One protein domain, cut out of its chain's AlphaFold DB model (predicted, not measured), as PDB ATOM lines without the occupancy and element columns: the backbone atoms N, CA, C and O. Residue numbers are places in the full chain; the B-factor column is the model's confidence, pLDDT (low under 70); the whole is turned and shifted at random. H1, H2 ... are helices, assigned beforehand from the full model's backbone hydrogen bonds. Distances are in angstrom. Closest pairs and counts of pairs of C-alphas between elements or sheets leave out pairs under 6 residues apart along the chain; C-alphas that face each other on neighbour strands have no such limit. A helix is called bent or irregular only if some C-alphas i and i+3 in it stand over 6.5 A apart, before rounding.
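What this domain is: This is residues 165 to 285 of the 304 residues of an uncharacterized protein of Clostridium sp. CAG:411 (UniProt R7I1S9). The model is an elongated shape of two unequal parts: a body of four helices, H1, H4, H5 and H6, joined in a ring of contacts, and an arm made by the long helix H3 with H2 crossing it. H3 runs from the far end of the arm back to the body, where it turns sharply into H4. The printed part has 121 residues, with six named helices in the order H1 to H6 and no named strand; its class is all helix. It is loose, with a radius of gyration of the C-alphas of 18.9 A and spans of 57 by 30 by 23 A.

How they stand to each other: The longest helix is H3, residues 206 to 226. With its residues 209 to 217 alone it touches H2, residues 185 to 199, and the closest C-alphas, those of Arg 189 and Cys 213, are 5.6 A apart. The two run opposite ways at a steep tilt of 68 degrees, only just short of about perpendicular. H3 is close to but not clearly touching H4, residues 228 to 238, about perpendicular at 77 degrees; the closest C-alphas, of Phe 225 and Lys 231, are 6.0 A apart. H4 touches H1, residues 165 to 177, closest at the C-alphas of Val 170 and Ile 232, 5.9 A. H4 and H5, residues 245 to 259, form a helical hairpin, with the C-alphas of Tyr 229 and Ser 249 closest at 6.3 A. H5, with residues 247 to 251 alone, touches residues 271 to 276 of H6, residues 266 to 285, about perpendicular at 75 degrees; the C-alphas of Met 251 and Glu 272 are closest, at 5.4 A. Residues 279 to 284 of H6 touch residues 165 to 169 of H1, closest at the C-alphas of Ile 166 and Ala 280, 5.4 A. H2 is apart from H1, H4, H5 and H6. Every O i to N i+4 pair is within hydrogen-bond range in H1, H2, H3, H4 and H5, and 14 of 16 are in H6.

Where its parts are: H3 measures 29.7 A from C-alpha 206 at (96.378, 86.059, 134.628) to C-alpha 226 at (86.690, 103.674, 156.537). H6 measures 26.0 A and ends at C-alpha 285, (74.414, 123.703, 149.406). H6 has a kink of 39 degrees near residue 273 and is irregular, with C-alphas 268 and 271 8.4 A apart. H5 measures 21.2 A, H2 20.3 A, H1 18.6 A and H4 15.4 A.

The domain as a whole: The C-alphas farthest apart, of Gln 205 and Asp 267, are 58.3 A apart. The printed part has no cut. The link from H3 to H4 is tight, and the other links are short. Residues 256 to 261, of which 256 to 259 belong to H5, stand free. The mean pLDDT of the printed part is 92.8, and no printed residue is under 70.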
ATOM      1  N   ILE A 165      76.922 117.669 160.884       98.50
ATOM      2  CA  ILE A 165      76.258 117.940 159.603       98.50
ATOM      3  C   ILE A 165      77.107 117.424 158.439       98.50
ATOM      4  O   ILE A 165      76.604 116.671 157.599       98.50
ATOM      5  N   ILE A 166      78.393 117.792 158.419       98.56
ATOM      6  CA  ILE A 166      79.353 117.339 157.406       98.56
ATOM      7  C   ILE A 166      79.388 115.812 157.391       98.56
ATOM      8  O   ILE A 166      79.144 115.199 156.353       98.56
ATOM      9  N   GLU A 167      79.622 115.198 158.552       97.88
ATOM     10  CA  GLU A 167      79.759 113.754 158.713       97.88
ATOM     11  C   GLU A 167      78.548 112.989 158.160       97.88
ATOM     12  O   GLU A 167      78.716 112.016 157.419       97.88
ATOM     13  N   ILE A 168      77.332 113.412 158.508       97.94
ATOM     14  CA  ILE A 168      76.108 112.727 158.081       97.94
ATOM     15  C   ILE A 168      75.928 112.845 156.564       97.94
ATOM     16  O   ILE A 168      75.626 111.843 155.910       97.94
ATOM     17  N   ILE A 169      76.138 114.032 155.986       98.31
ATOM     18  CA  ILE A 169      75.953 114.238 154.545       98.31
ATOM     19  C   ILE A 169      76.979 113.445 153.735       98.31
ATOM     20  O   ILE A 169      76.594 112.754 152.788       98.31
ATOM     21  N   VAL A 170      78.265 113.512 154.096       97.94
ATOM     22  CA  VAL A 170      79.319 112.829 153.326       97.94
ATOM     23  C   VAL A 170      79.195 111.311 153.436       97.94
ATOM     24  O   VAL A 170      79.433 110.611 152.454       97.94
ATOM     25  N   LYS A 171      78.762 110.785 154.594       97.62
ATOM     26  CA  LYS A 171      78.454 109.356 154.757       97.62
ATOM     27  C   LYS A 171      77.257 108.940 153.904       97.62
ATOM     28  O   LYS A 171      77.335 107.899 153.255       97.62
ATOM     29  N   ASP A 172      76.186 109.735 153.874       96.75
ATOM     30  CA  ASP A 172      75.018 109.457 153.027       96.75
ATOM     31  C   ASP A 172      75.391 109.434 151.538       96.75
ATOM     32  O   ASP A 172      75.044 108.489 150.834       96.75
ATOM     33  N   ASP A 173      76.137 110.438 151.062       95.25
ATOM     34  CA  ASP A 173      76.546 110.524 149.653       95.25
ATOM     35  C   ASP A 173      77.506 109.387 149.270       95.25
ATOM     36  O   ASP A 173      77.325 108.740 148.238       95.25
ATOM     37  N   PHE A 174      78.468 109.070 150.141       96.56
ATOM     38  CA  PHE A 174      79.369 107.940 149.931       96.56
ATOM     39  C   PHE A 174      78.606 106.614 149.858       96.56
ATOM     40  O   PHE A 174      78.858 105.809 148.968       96.56
ATOM     41  N   MET A 175      77.643 106.370 150.752       95.31
ATOM     42  CA  MET A 175      76.885 105.113 150.758       95.31
ATOM     43  C   MET A 175      76.051 104.902 149.491       95.31
ATOM     44  O   MET A 175      75.855 103.754 149.092       95.31
ATOM     45  N   ILE A 176      75.594 105.985 148.858       92.75
ATOM     46  CA  ILE A 176      74.877 105.946 147.577       92.75
ATOM     47  C   ILE A 176      75.838 105.636 146.422       92.75
ATOM     48  O   ILE A 176      75.507 104.845 145.543       92.75
ATOM     49  N   GLU A 177      77.029 106.236 146.425       93.62
ATOM     50  CA  GLU A 177      77.947 106.201 145.279       93.62
ATOM     51  C   GLU A 177      79.036 105.131 145.368       93.62
ATOM     52  O   GLU A 177      79.675 104.845 144.360       93.62
ATOM     53  N   LYS A 178      79.265 104.510 146.534       93.50
ATOM     54  CA  LYS A 178      80.412 103.609 146.773       93.50
ATOM     55  C   LYS A 178      80.556 102.478 145.752       93.50
ATOM     56  O   LYS A 178      81.671 102.046 145.492       93.50
ATOM     57  N   ALA A 179      79.447 102.001 145.182       89.81
ATOM     58  CA  ALA A 179      79.452 100.944 144.171       89.81
ATOM     59  C   ALA A 179      79.955 101.425 142.798       89.81
ATOM     60  O   ALA A 179      80.444 100.619 142.016       89.81
ATOM     61  N   ASN A 180      79.856 102.729 142.523       90.69
ATOM     62  CA  ASN A 180      80.252 103.361 141.265       90.69
ATOM     63  C   ASN A 180      81.677 103.930 141.305       90.69
ATOM     64  O   ASN A 180      82.166 104.432 140.293       90.69
ATOM     65  N   ILE A 181      82.333 103.922 142.469       90.38
ATOM     66  CA  ILE A 181      83.706 104.408 142.591       90.38
ATOM     67  C   ILE A 181      84.639 103.355 141.988       90.38
ATOM     68  O   ILE A 181      84.680 102.214 142.448       90.38
ATOM     69  N   ASP A 182      85.399 103.757 140.969       86.31
ATOM     70  CA  ASP A 182      86.435 102.916 140.377       86.31
ATOM     71  C   ASP A 182      87.473 102.529 141.441       86.31
ATOM     72  O   ASP A 182      88.085 103.385 142.084       86.31
ATOM     73  N   LYS A 183      87.670 101.220 141.610       85.19
ATOM     74  CA  LYS A 183      88.655 100.643 142.536       85.19
ATOM     75  C   LYS A 183      90.072 100.617 141.951       85.19
ATOM     76  O   LYS A 183      90.983 100.086 142.579       85.19
ATOM     77  N   GLY A 184      90.266 101.176 140.755       81.88
ATOM     78  CA  GLY A 184      91.572 101.389 140.144       81.88
ATOM     79  C   GLY A 184      92.239 100.101 139.673       81.88
ATOM     80  O   GLY A 184      93.462 100.013 139.716       81.88
ATOM     81  N   MET A 185      91.461  99.107 139.225       82.81
ATOM     82  CA  MET A 185      91.964  97.770 138.861       82.81
ATOM     83  C   MET A 185      93.155  97.813 137.895       82.81
ATOM     84  O   MET A 185      94.124  97.082 138.082       82.81
ATOM     85  N   SER A 186      93.126  98.708 136.904       83.56
ATOM     86  CA  SER A 186      94.226  98.887 135.947       83.56
ATOM     87  C   SER A 186      95.524  99.368 136.609       83.56
ATOM     88  O   SER A 186      96.607  98.888 136.274       83.56
ATOM     89  N   TYR A 187      95.431 100.282 137.579       86.06
ATOM     90  CA  TYR A 187      96.581 100.774 138.335       86.06
ATOM     91  C   TYR A 187      97.107  99.717 139.303       86.06
ATOM     92  O   TYR A 187      98.316  99.490 139.356       86.06
ATOM     93  N   THR A 188      96.210  99.049 140.032       89.69
ATOM     94  CA  THR A 188      96.565  97.986 140.980       89.69
ATOM     95  C   THR A 188      97.296  96.857 140.272       89.69
ATOM     96  O   THR A 188      98.348  96.433 140.746       89.69
ATOM     97  N   ARG A 189      96.816  96.445 139.091       91.38
ATOM     98  CA  ARG A 189      97.455  95.399 138.289       91.38
ATOM     99  C   ARG A 189      98.909  95.699 137.978       91.38
ATOM    100  O   ARG A 189      99.773  94.884 138.291       91.38
ATOM    101  N   ARG A 190      99.194  96.905 137.487       89.94
ATOM    102  CA  ARG A 190     100.566  97.335 137.189       89.94
ATOM    103  C   ARG A 190     101.488  97.237 138.410       89.94
ATOM    104  O   ARG A 190     102.623  96.788 138.280       89.94
ATOM    105  N   TYR A 191     101.032  97.668 139.588       91.12
ATOM    106  CA  TYR A 191     101.860  97.634 140.799       91.12
ATOM    107  C   TYR A 191     102.040  96.221 141.354       91.12
ATOM    108  O   TYR A 191     103.144  95.864 141.760       91.12
ATOM    109  N   VAL A 192     100.989  95.398 141.338       92.19
ATOM    110  CA  VAL A 192     101.067  94.001 141.782       92.19
ATOM    111  C   VAL A 192     102.014  93.204 140.881       92.19
ATOM    112  O   VAL A 192     102.889  92.513 141.397       92.19
ATOM    113  N   GLU A 193     101.922  93.355 139.556       91.44
ATOM    114  CA  GLU A 193     102.850  92.731 138.598       91.44
ATOM    115  C   GLU A 193     104.310  93.140 138.858       91.44
ATOM    116  O   GLU A 193     105.205  92.290 138.860       91.44
ATOM    117  N   GLN A 194     104.557  94.428 139.128       92.88
ATOM    118  CA  GLN A 194     105.897  94.927 139.451       92.88
ATOM    119  C   GLN A 194     106.444  94.334 140.752       92.88
ATOM    120  O   GLN A 194     107.613  93.958 140.793       92.88
ATOM    121  N   ILE A 195     105.626  94.220 141.802       94.00
ATOM    122  CA  ILE A 195     106.045  93.626 143.081       94.00
ATOM    123  C   ILE A 195     106.354  92.134 142.902       94.00
ATOM    124  O   ILE A 195     107.420  91.678 143.314       94.00
ATOM    125  N   LEU A 196     105.464  91.385 142.242       93.25
ATOM    126  CA  LEU A 196     105.656  89.954 141.980       93.25
ATOM    127  C   LEU A 196     106.959  89.697 141.216       93.25
ATOM    128  O   LEU A 196     107.763  88.865 141.633       93.25
ATOM    129  N   THR A 197     107.198  90.462 140.150       93.50
ATOM    130  CA  THR A 197     108.365  90.269 139.282       93.50
ATOM    131  C   THR A 197     109.652  90.754 139.944       93.50
ATOM    132  O   THR A 197     110.632  90.015 140.001       93.50
ATOM    133  N   ASN A 198     109.665  91.986 140.462       95.38
ATOM    134  CA  ASN A 198     110.906  92.657 140.855       95.38
ATOM    135  C   ASN A 198     111.293  92.406 142.314       95.38
ATOM    136  O   ASN A 198     112.479  92.393 142.624       95.38
ATOM    137  N   ALA A 199     110.316  92.251 143.211       94.81
ATOM    138  CA  ALA A 199     110.586  92.041 144.632       94.81
ATOM    139  C   ALA A 199     110.574  90.553 144.997       94.81
ATOM    140  O   ALA A 199     111.418  90.108 145.771       94.81
ATOM    141  N   TYR A 200     109.631  89.784 144.446       94.94
ATOM    142  CA  TYR A 200     109.470  88.368 144.794       94.94
ATOM    143  C   TYR A 200     110.080  87.407 143.768       94.94
ATOM    144  O   TYR A 200     110.274  86.237 144.087       94.94
ATOM    145  N   GLY A 201     110.409  87.875 142.559       93.31
ATOM    146  CA  GLY A 201     111.008  87.045 141.511       93.31
ATOM    147  C   GLY A 201     110.068  85.971 140.957       93.31
ATOM    148  O   GLY A 201     110.534  84.935 140.486       93.31
ATOM    149  N   VAL A 202     108.749  86.183 141.032       93.12
ATOM    150  CA  VAL A 202     107.731  85.209 140.613       93.12
ATOM    151  C   VAL A 202     106.871  85.742 139.472       93.12
ATOM    152  O   VAL A 202     106.531  86.921 139.414       93.12
ATOM    153  N   SER A 203     106.469  84.836 138.582       87.50
ATOM    154  CA  SER A 203     105.406  85.070 137.603       87.50
ATOM    155  C   SER A 203     104.162  84.280 138.007       87.50
ATOM    156  O   SER A 203     104.253  83.229 138.646       87.50
ATOM    157  N   THR A 204     102.983  84.799 137.675       88.69
ATOM    158  CA  THR A 204     101.704  84.160 137.998       88.69
ATOM    159  C   THR A 204     100.787  84.157 136.780       88.69
ATOM    160  O   THR A 204     101.008  84.889 135.819       88.69
ATOM    161  N   GLN A 205      99.765  83.307 136.813       91.00
ATOM    162  CA  GLN A 205      98.743  83.228 135.769       91.00
ATOM    163  C   GLN A 205      97.793  84.431 135.847       91.00
ATOM    164  O   GLN A 205      97.510  84.904 136.948       91.00
ATOM    165  N   GLU A 206      97.246  84.868 134.708       89.75
ATOM    166  CA  GLU A 206      96.378  86.059 134.628       89.75
ATOM    167  C   GLU A 206      95.197  86.010 135.605       89.75
ATOM    168  O   GLU A 206      94.999  86.958 136.353       89.75
ATOM    169  N   ASN A 207      94.492  84.880 135.700       91.56
ATOM    170  CA  ASN A 207      93.351  84.746 136.615       91.56
ATOM    171  C   ASN A 207      93.755  84.964 138.086       91.56
ATOM    172  O   ASN A 207      93.071  85.657 138.831       91.56
ATOM    173  N   ARG A 208      94.907  84.414 138.503       90.81
ATOM    174  CA  ARG A 208      95.424  84.595 139.871       90.81
ATOM    175  C   ARG A 208      95.895  86.020 140.112       90.81
ATOM    176  O   ARG A 208      95.821  86.509 141.236       90.81
ATOM    177  N   LEU A 209      96.428  86.663 139.078       91.38
ATOM    178  CA  LEU A 209      96.795  88.064 139.147       91.38
ATOM    179  C   LEU A 209      95.554  88.938 139.338       91.38
ATOM    180  O   LEU A 209      95.573  89.802 140.207       91.38
ATOM    181  N   ASP A 210      94.481  88.695 138.586       90.50
ATOM    182  CA  ASP A 210      93.224  89.434 138.725       90.50
ATOM    183  C   ASP A 210      92.615  89.280 140.120       90.50
ATOM    184  O   ASP A 210      92.225  90.283 140.723       90.50
ATOM    185  N   ASP A 211      92.640  88.069 140.686       91.38
ATOM    186  CA  ASP A 211      92.211  87.821 142.066       91.38
ATOM    187  C   ASP A 211      93.053  88.617 143.080       91.38
ATOM    188  O   ASP A 211      92.515  89.278 143.972       91.38
ATOM    189  N   LEU A 212      94.385  88.608 142.936       91.50
ATOM    190  CA  LEU A 212      95.284  89.392 143.792       91.50
ATOM    191  C   LEU A 212      95.006  90.894 143.678       91.50
ATOM    192  O   LEU A 212      94.952  91.590 144.691       91.50
ATOM    193  N   CYS A 213      94.796  91.394 142.461       91.56
ATOM    194  CA  CYS A 213      94.485  92.800 142.216       91.56
ATOM    195  C   CYS A 213      93.138  93.193 142.820       91.56
ATOM    196  O   CYS A 213      93.036  94.253 143.438       91.56
ATOM    197  N   GLY A 214      92.130  92.328 142.694       90.31
ATOM    198  CA  GLY A 214      90.825  92.508 143.316       90.31
ATOM    199  C   GLY A 214      90.925  92.584 144.839       90.31
ATOM    200  O   GLY A 214      90.359  93.496 145.442       90.31
ATOM    201  N   ASN A 215      91.709  91.695 145.453       91.25
ATOM    202  CA  ASN A 215      91.931  91.676 146.900       91.25
ATOM    203  C   ASN A 215      92.670  92.929 147.390       91.25
ATOM    204  O   ASN A 215      92.221  93.573 148.337       91.25
ATOM    205  N   VAL A 216      93.769  93.316 146.731       91.44
ATOM    206  CA  VAL A 216      94.541  94.519 147.093       91.44
ATOM    207  C   VAL A 216      93.709  95.785 146.893       91.44
ATOM    208  O   VAL A 216      93.655  96.633 147.782       91.44
ATOM    209  N   GLY A 217      93.033  95.911 145.749       90.19
ATOM    210  CA  GLY A 217      92.176  97.057 145.451       90.19
ATOM    211  C   GLY A 217      90.987  97.154 146.407       90.19
ATOM    212  O   GLY A 217      90.655  98.246 146.864       90.19
ATOM    213  N   GLY A 218      90.376  96.018 146.756       91.00
ATOM    214  CA  GLY A 218      89.314  95.930 147.756       91.00
ATOM    215  C   GLY A 218      89.780  96.382 149.139       91.00
ATOM    216  O   GLY A 218      89.179  97.290 149.706       91.00
ATOM    217  N   ALA A 219      90.889  95.824 149.631       91.62
ATOM    218  CA  ALA A 219      91.449  96.180 150.932       91.62
ATOM    219  C   ALA A 219      91.853  97.661 151.006       91.62
ATOM    220  O   ALA A 219      91.532  98.345 151.975       91.62
ATOM    221  N   LEU A 220      92.505  98.193 149.964       92.00
ATOM    222  CA  LEU A 220      92.866  99.611 149.908       92.00
ATOM    223  C   LEU A 220      91.621 100.504 149.919       92.00
ATOM    224  O   LEU A 220      91.588 101.503 150.634       92.00
ATOM    225  N   PHE A 221      90.595 100.147 149.142       92.44
ATOM    226  CA  PHE A 221      89.337 100.886 149.107       92.44
ATOM    227  C   PHE A 221      88.678 100.939 150.489       92.44
ATOM    228  O   PHE A 221      88.242 102.007 150.919       92.44
ATOM    229  N   GLU A 222      88.626  99.804 151.186       92.06
ATOM    230  CA  GLU A 222      88.060  99.710 152.532       92.06
ATOM    231  C   GLU A 222      88.839 100.568 153.530       92.06
ATOM    232  O   GLU A 222      88.244 101.449 154.145       92.06
ATOM    233  N   VAL A 223      90.163 100.410 153.606       93.12
ATOM    234  CA  VAL A 223      91.023 101.182 154.524       93.12
ATOM    235  C   VAL A 223      90.919 102.688 154.268       93.12
ATOM    236  O   VAL A 223      90.818 103.482 155.204       93.12
ATOM    237  N   VAL A 224      90.913 103.110 152.998       93.56
ATOM    238  CA  VAL A 224      90.781 104.528 152.642       93.56
ATOM    239  C   VAL A 224      89.425 105.054 153.098       93.56
ATOM    240  O   VAL A 224      89.359 106.035 153.839       93.56
ATOM    241  N   PHE A 225      88.335 104.413 152.681       94.44
ATOM    242  CA  PHE A 225      87.002 104.952 152.917       94.44
ATOM    243  C   PHE A 225      86.414 104.612 154.282       94.44
ATOM    244  O   PHE A 225      85.357 105.150 154.600       94.44
ATOM    245  N   GLU A 226      87.059 103.810 155.125       93.00
ATOM    246  CA  GLU A 226      86.690 103.674 156.537       93.00
ATOM    247  C   GLU A 226      86.824 105.027 157.260       93.00
ATOM    248  O   GLU A 226      85.889 105.473 157.935       93.00
ATOM    249  N   ASN A 227      87.905 105.761 156.985       93.75
ATOM    250  CA  ASN A 227      88.191 107.065 157.578       93.75
ATOM    251  C   ASN A 227      87.243 108.173 157.060       93.75
ATOM    252  O   ASN A 227      87.037 108.348 155.855       93.75
ATOM    253  N   ILE A 228      86.667 108.957 157.981       96.06
ATOM    254  CA  ILE A 228      85.778 110.080 157.652       96.06
ATOM    255  C   ILE A 228      86.487 111.181 156.854       96.06
ATOM    256  O   ILE A 228      85.874 111.741 155.947       96.06
ATOM    257  N   TYR A 229      87.776 111.421 157.107       97.50
ATOM    258  CA  TYR A 229      88.603 112.366 156.355       97.50
ATOM    259  C   TYR A 229      88.536 112.093 154.846       97.50
ATOM    260  O   TYR A 229      88.196 112.977 154.060       97.50
ATOM    261  N   HIS A 230      88.765 110.846 154.424       97.06
ATOM    262  CA  HIS A 230      88.746 110.495 153.004       97.06
ATOM    263  C   HIS A 230      87.347 110.606 152.391       97.06
ATOM    264  O   HIS A 230      87.229 111.010 151.233       97.06
ATOM    265  N   LYS A 231      86.282 110.320 153.155       97.81
ATOM    266  CA  LYS A 231      84.900 110.552 152.697       97.81
ATOM    267  C   LYS A 231      84.624 112.044 152.477       97.81
ATOM    268  O   LYS A 231      84.012 112.392 151.469       97.81
ATOM    269  N   ILE A 232      85.105 112.915 153.373       98.31
ATOM    270  CA  ILE A 232      85.019 114.375 153.207       98.31
ATOM    271  C   ILE A 232      85.775 114.784 151.943       98.31
ATOM    272  O   ILE A 232      85.170 115.344 151.033       98.31
ATOM    273  N   MET A 233      87.057 114.432 151.825       97.75
ATOM    274  CA  MET A 233      87.883 114.797 150.667       97.75
ATOM    275  C   MET A 233      87.297 114.312 149.335       97.75
ATOM    276  O   MET A 233      87.322 115.037 148.338       97.75
ATOM    277  N   TRP A 234      86.734 113.103 149.313       96.94
ATOM    278  CA  TRP A 234      86.035 112.564 148.150       96.94
ATOM    279  C   TRP A 234      84.792 113.388 147.789       96.94
ATOM    280  O   TRP A 234      84.627 113.748 146.620       96.94
ATOM    281  N   PHE A 235      83.962 113.744 148.777       97.81
ATOM    282  CA  PHE A 235      82.784 114.588 148.565       97.81
ATOM    283  C   PHE A 235      83.187 115.958 148.006       97.81
ATOM    284  O   PHE A 235      82.646 116.397 146.992       97.81
ATOM    285  N   LEU A 236      84.184 116.609 148.615       97.69
ATOM    286  CA  LEU A 236      84.663 117.921 148.175       97.69
ATOM    287  C   LEU A 236      85.149 117.890 146.726       97.69
ATOM    288  O   LEU A 236      84.744 118.728 145.922       97.69
ATOM    289  N   LYS A 237      85.941 116.876 146.360       96.00
ATOM    290  CA  LYS A 237      86.415 116.700 144.983       96.00
ATOM    291  C   LYS A 237      85.260 116.493 143.999       96.00
ATOM    292  O   LYS A 237      85.271 117.090 142.926       96.00
ATOM    293  N   ARG A 238      84.267 115.668 144.349       95.12
ATOM    294  CA  ARG A 238      83.103 115.375 143.491       95.12
ATOM    295  C   ARG A 238      82.254 116.617 143.217       95.12
ATOM    296  O   ARG A 238      81.752 116.769 142.108       95.12
ATOM    297  N   HIS A 239      82.122 117.494 144.208       95.50
ATOM    298  CA  HIS A 239      81.309 118.712 144.126       95.50
ATOM    299  C   HIS A 239      82.120 119.976 143.799       95.50
ATOM    300  O   HIS A 239      81.584 121.078 143.857       95.50
ATOM    301  N   ASN A 240      83.400 119.830 143.431       95.75
ATOM    302  CA  ASN A 240      84.315 120.933 143.119       95.75
ATOM    303  C   ASN A 240      84.407 121.994 144.239       95.75
ATOM    304  O   ASN A 240      84.441 123.201 143.989       95.75
ATOM    305  N   ILE A 241      84.428 121.536 145.489       96.00
ATOM    306  CA  ILE A 241      84.608 122.375 146.672       96.00
ATOM    307  C   ILE A 241      86.093 122.356 147.043       96.00
ATOM    308  O   ILE A 241      86.672 121.295 147.267       96.00
ATOM    309  N   ALA A 242      86.715 123.531 147.125       93.69
ATOM    310  CA  ALA A 242      88.080 123.648 147.626       93.69
ATOM    311  C   ALA A 242      88.135 123.321 149.128       93.69
ATOM    312  O   ALA A 242      87.306 123.815 149.897       93.69
ATOM    313  N   GLY A 243      89.123 122.524 149.529       90.88
ATOM    314  CA  GLY A 243      89.382 122.162 150.919       90.88
ATOM    315  C   GLY A 243      90.874 121.969 151.156       90.88
ATOM    316  O   GLY A 243      91.550 121.334 150.341       90.88
ATOM    317  N   ASP A 244      91.372 122.538 152.248       95.25
ATOM    318  CA  ASP A 244      92.745 122.346 152.706       95.25
ATOM    319  C   ASP A 244      92.853 120.993 153.421       95.25
ATOM    320  O   ASP A 244      92.093 120.704 154.346       95.25
ATOM    321  N   LYS A 245      93.764 120.140 152.949       95.12
ATOM    322  CA  LYS A 245      93.917 118.769 153.449       95.12
ATOM    323  C   LYS A 245      94.344 118.742 154.910       95.12
ATOM    324  O   LYS A 245      93.848 117.899 155.654       95.12
ATOM    325  N   ASP A 246      95.223 119.655 155.302       96.69
ATOM    326  CA  ASP A 246      95.813 119.671 156.633       96.69
ATOM    327  C   ASP A 246      94.784 120.198 157.636       96.69
ATOM    328  O   ASP A 246      94.522 119.546 158.645       96.69
ATOM    329  N   ILE A 247      94.069 121.276 157.285       96.44
ATOM    330  CA  ILE A 247      92.973 121.802 158.116       96.44
ATOM    331  C   ILE A 247      91.857 120.759 158.271       96.44
ATOM    332  O   ILE A 247      91.368 120.538 159.374       96.44
ATOM    333  N   ILE A 248      91.452 120.071 157.195       97.31
ATOM    334  CA  ILE A 248      90.394 119.048 157.284       97.31
ATOM    335  C   ILE A 248      90.862 117.852 158.119       97.31
ATOM    336  O   ILE A 248      90.068 117.297 158.880       97.31
ATOM    337  N   SER A 249      92.128 117.448 158.000       97.06
ATOM    338  CA  SER A 249      92.705 116.400 158.846       97.06
ATOM    339  C   SER A 249      92.647 116.802 160.322       97.06
ATOM    340  O   SER A 249      92.120 116.043 161.135       97.06
ATOM    341  N   ASN A 250      93.083 118.019 160.656       96.38
ATOM    342  CA  ASN A 250      93.028 118.549 162.017       96.38
ATOM    343  C   ASN A 250      91.595 118.638 162.544       96.38
ATOM    344  O   ASN A 250      91.343 118.224 163.668       96.38
ATOM    345  N   MET A 251      90.633 119.084 161.729       95.94
ATOM    346  CA  MET A 251      89.215 119.102 162.109       95.94
ATOM    347  C   MET A 251      88.698 117.708 162.496       95.94
ATOM    348  O   MET A 251      87.892 117.576 163.416       95.94
ATOM    349  N   VAL A 252      89.121 116.664 161.775       96.50
ATOM    350  CA  VAL A 252      88.721 115.279 162.062       96.50
ATOM    351  C   VAL A 252      89.340 114.794 163.372       96.50
ATOM    352  O   VAL A 252      88.628 114.171 164.160       96.50
ATOM    353  N   SER A 253      90.622 115.089 163.610       94.56
ATOM    354  CA  SER A 253      91.294 114.790 164.883       94.56
ATOM    355  C   SER A 253      90.610 115.509 166.042       94.56
ATOM    356  O   SER A 253      90.113 114.846 166.944       94.56
ATOM    357  N   LEU A 254      90.426 116.826 165.926       93.81
ATOM    358  CA  LEU A 254      89.780 117.674 166.927       93.81
ATOM    359  C   LEU A 254      88.397 117.150 167.318       93.81
ATOM    360  O   LEU A 254      88.054 117.065 168.491       93.81
ATOM    361  N   ARG A 255      87.593 116.734 166.332       94.00
ATOM    362  CA  ARG A 255      86.286 116.129 166.602       94.00
ATOM    363  C   ARG A 255      86.400 114.834 167.406       94.00
ATOM    364  O   ARG A 255      85.511 114.554 168.207       94.00
ATOM    365  N   ASN A 256      87.402 114.000 167.136       92.38
ATOM    366  CA  ASN A 256      87.591 112.754 167.875       92.38
ATOM    367  C   ASN A 256      88.050 113.032 169.307       92.38
ATOM    368  O   ASN A 256      87.493 112.425 170.217       92.38
ATOM    369  N   ASP A 257      88.960 113.982 169.500       91.38
ATOM    370  CA  ASP A 257      89.449 114.397 170.819       91.38
ATOM    371  C   ASP A 257      88.279 114.898 171.689       91.38
ATOM    372  O   ASP A 257      88.031 114.365 172.774       91.38
ATOM    373  N   ILE A 258      87.445 115.800 171.145       88.69
ATOM    374  CA  ILE A 258      86.208 116.273 171.799       88.69
ATOM    375  C   ILE A 258      85.272 115.095 172.121       88.69
ATOM    376  O   ILE A 258      84.742 114.988 173.226       88.69
ATOM    377  N   ALA A 259      85.070 114.161 171.182       88.06
ATOM    378  CA  ALA A 259      84.189 113.006 171.391       88.06
ATOM    379  C   ALA A 259      84.689 112.034 172.476       88.06
ATOM    380  O   ALA A 259      83.886 111.291 173.046       88.06
ATOM    381  N   HIS A 260      85.995 112.021 172.751       88.94
ATOM    382  CA  HIS A 260      86.614 111.232 173.812       88.94
ATOM    383  C   HIS A 260      86.688 111.973 175.157       88.94
ATOM    384  O   HIS A 260      87.138 111.387 176.142       88.94
ATOM    385  N   GLY A 261      86.172 113.205 175.227       82.69
ATOM    386  CA  GLY A 261      86.135 114.014 176.444       82.69
ATOM    387  C   GLY A 261      87.470 114.676 176.775       82.69
ATOM    388  O   GLY A 261      87.708 115.009 177.938       82.69
ATOM    389  N   GLU A 262      88.354 114.832 175.788       84.56
ATOM    390  CA  GLU A 262      89.570 115.622 175.956       84.56
ATOM    391  C   GLU A 262      89.225 117.113 176.063       84.56
ATOM    392  O   GLU A 262      88.296 117.596 175.422       84.56
ATOM    393  N   VAL A 263      89.975 117.848 176.888       78.38
ATOM    394  CA  VAL A 263      89.772 119.293 177.068       78.38
ATOM    395  C   VAL A 263      90.407 120.032 175.894       78.38
ATOM    396  O   VAL A 263      91.630 119.992 175.735       78.38
ATOM    397  N   VAL A 264      89.601 120.741 175.100       82.69
ATOM    398  CA  VAL A 264      90.057 121.408 173.880       82.69
ATOM    399  C   VAL A 264      89.926 122.927 174.003       82.69
ATOM    400  O   VAL A 264      88.859 123.525 173.985       82.69
ATOM    401  N   LEU A 265      91.059 123.623 174.029       85.00
ATOM    402  CA  LEU A 265      91.046 125.086 173.956       85.00
ATOM    403  C   LEU A 265      90.799 125.534 172.508       85.00
ATOM    404  O   LEU A 265      91.747 125.691 171.737       85.00
ATOM    405  N   MET A 266      89.530 125.736 172.135       85.62
ATOM    406  CA  MET A 266      89.114 126.053 170.755       85.62
ATOM    407  C   MET A 266      89.758 127.310 170.164       85.62
ATOM    408  O   MET A 266      89.908 127.400 168.947       85.62
ATOM    409  N   ASP A 267      90.211 128.249 170.996       84.94
ATOM    410  CA  ASP A 267      90.957 129.427 170.538       84.94
ATOM    411  C   ASP A 267      92.285 129.065 169.843       84.94
ATOM    412  O   ASP A 267      92.761 129.818 168.991       84.94
ATOM    413  N   ASN A 268      92.850 127.884 170.120       88.62
ATOM    414  CA  ASN A 268      94.032 127.367 169.423       88.62
ATOM    415  C   ASN A 268      93.707 126.755 168.048       88.62
ATOM    416  O   ASN A 268      94.618 126.533 167.255       88.62
ATOM    417  N   TYR A 269      92.427 126.504 167.760       91.50
ATOM    418  CA  TYR A 269      91.938 125.806 166.564       91.50
ATOM    419  C   TYR A 269      90.949 126.665 165.764       91.50
ATOM    420  O   TYR A 269      90.019 126.170 165.126       91.50
ATOM    421  N   MET A 270      91.119 127.991 165.805       90.75
ATOM    422  CA  MET A 270      90.197 128.922 165.146       90.75
ATOM    423  C   MET A 270      90.134 128.726 163.624       90.75
ATOM    424  O   MET A 270      89.089 128.968 163.023       90.75
ATOM    425  N   GLN A 271      91.211 128.249 162.989       94.12
ATOM    426  CA  GLN A 271      91.205 127.950 161.554       94.12
ATOM    427  C   GLN A 271      90.297 126.756 161.238       94.12
ATOM    428  O   GLN A 271      89.471 126.828 160.326       94.12
ATOM    429  N   GLU A 272      90.407 125.679 162.014       95.31
ATOM    430  CA  GLU A 272      89.552 124.496 161.942       95.31
ATOM    431  C   GLU A 272      88.097 124.849 162.259       95.31
ATOM    432  O   GLU A 272      87.186 124.393 161.565       95.31
ATOM    433  N   TYR A 273      87.880 125.711 163.256       93.31
ATOM    434  CA  TYR A 273      86.561 126.205 163.636       93.31
ATOM    435  C   TYR A 273      85.885 126.984 162.502       93.31
ATOM    436  O   TYR A 273      84.785 126.647 162.060       93.31
ATOM    437  N   GLU A 274      86.558 127.984 161.936       93.00
ATOM    438  CA  GLU A 274      86.012 128.714 160.792       93.00
ATOM    439  C   GLU A 274      85.792 127.810 159.573       93.00
ATOM    440  O   GLU A 274      84.839 127.998 158.805       93.00
ATOM    441  N   CYS A 275      86.687 126.840 159.370       95.88
ATOM    442  CA  CYS A 275      86.594 125.897 158.269       95.88
ATOM    443  C   CYS A 275      85.373 124.984 158.432       95.88
ATOM    444  O   CYS A 275      84.629 124.834 157.463       95.88
ATOM    445  N   VAL A 276      85.086 124.456 159.632       96.62
ATOM    446  CA  VAL A 276      83.910 123.595 159.858       96.62
ATOM    447  C   VAL A 276      82.605 124.321 159.554       96.62
ATOM    448  O   VAL A 276      81.745 123.764 158.873       96.62
ATOM    449  N   MET A 277      82.487 125.586 159.966       94.81
ATOM    450  CA  MET A 277      81.296 126.400 159.718       94.81
ATOM    451  C   MET A 277      81.084 126.617 158.215       94.81
ATOM    452  O   MET A 277      80.027 126.303 157.664       94.81
ATOM    453  N   LYS A 278      82.129 127.099 157.522       95.12
ATOM    454  CA  LYS A 278      82.094 127.362 156.072       95.12
ATOM    455  C   LYS A 278      81.853 126.078 155.273       95.12
ATOM    456  O   LYS A 278      81.177 126.104 154.244       95.12
ATOM    457  N   LEU A 279      82.432 124.962 155.709       97.06
ATOM    458  CA  LEU A 279      82.336 123.685 155.013       97.06
ATOM    459  C   LEU A 279      80.961 123.039 155.198       97.06
ATOM    460  O   LEU A 279      80.420 122.518 154.224       97.06
ATOM    461  N   ALA A 280      80.371 123.123 156.394       97.75
ATOM    462  CA  ALA A 280      79.013 122.651 156.650       97.75
ATOM    463  C   ALA A 280      78.008 123.330 155.710       97.75
ATOM    464  O   ALA A 280      77.218 122.641 155.063       97.75
ATOM    465  N   ASP A 281      78.098 124.655 155.556       95.94
ATOM    466  CA  ASP A 281      77.248 125.404 154.630       95.94
ATOM    467  C   ASP A 281      77.423 124.930 153.177       95.94
ATOM    468  O   ASP A 281      76.467 124.483 152.543       95.94
ATOM    469  N   LYS A 282      78.663 124.899 152.670       96.56
ATOM    470  CA  LYS A 282      78.946 124.452 151.292       96.56
ATOM    471  C   LYS A 282      78.493 123.018 151.018       96.56
ATOM    472  O   LYS A 282      78.047 122.714 149.912       96.56
ATOM    473  N   ILE A 283      78.614 122.124 151.998       97.81
ATOM    474  CA  ILE A 283      78.195 120.726 151.866       97.81
ATOM    475  C   ILE A 283      76.664 120.612 151.840       97.81
ATOM    476  O   ILE A 283      76.137 119.846 151.027       97.81
ATOM    477  N   ILE A 284      75.937 121.397 152.646       97.69
ATOM    478  CA  ILE A 284      74.471 121.508 152.555       97.69
ATOM    479  C   ILE A 284      74.068 122.015 151.168       97.69
ATOM    480  O   ILE A 284      73.223 121.402 150.505       97.69
ATOM    481  N   GLU A 285      74.686 123.109 150.714       95.81
ATOM    482  CA  GLU A 285      74.414 123.703 149.406       95.81
ATOM    483  C   GLU A 285      74.624 122.680 148.289       95.81
ATOM    484  O   GLU A 285      73.710 122.456 147.492       95.81
TER     485      GLU A 285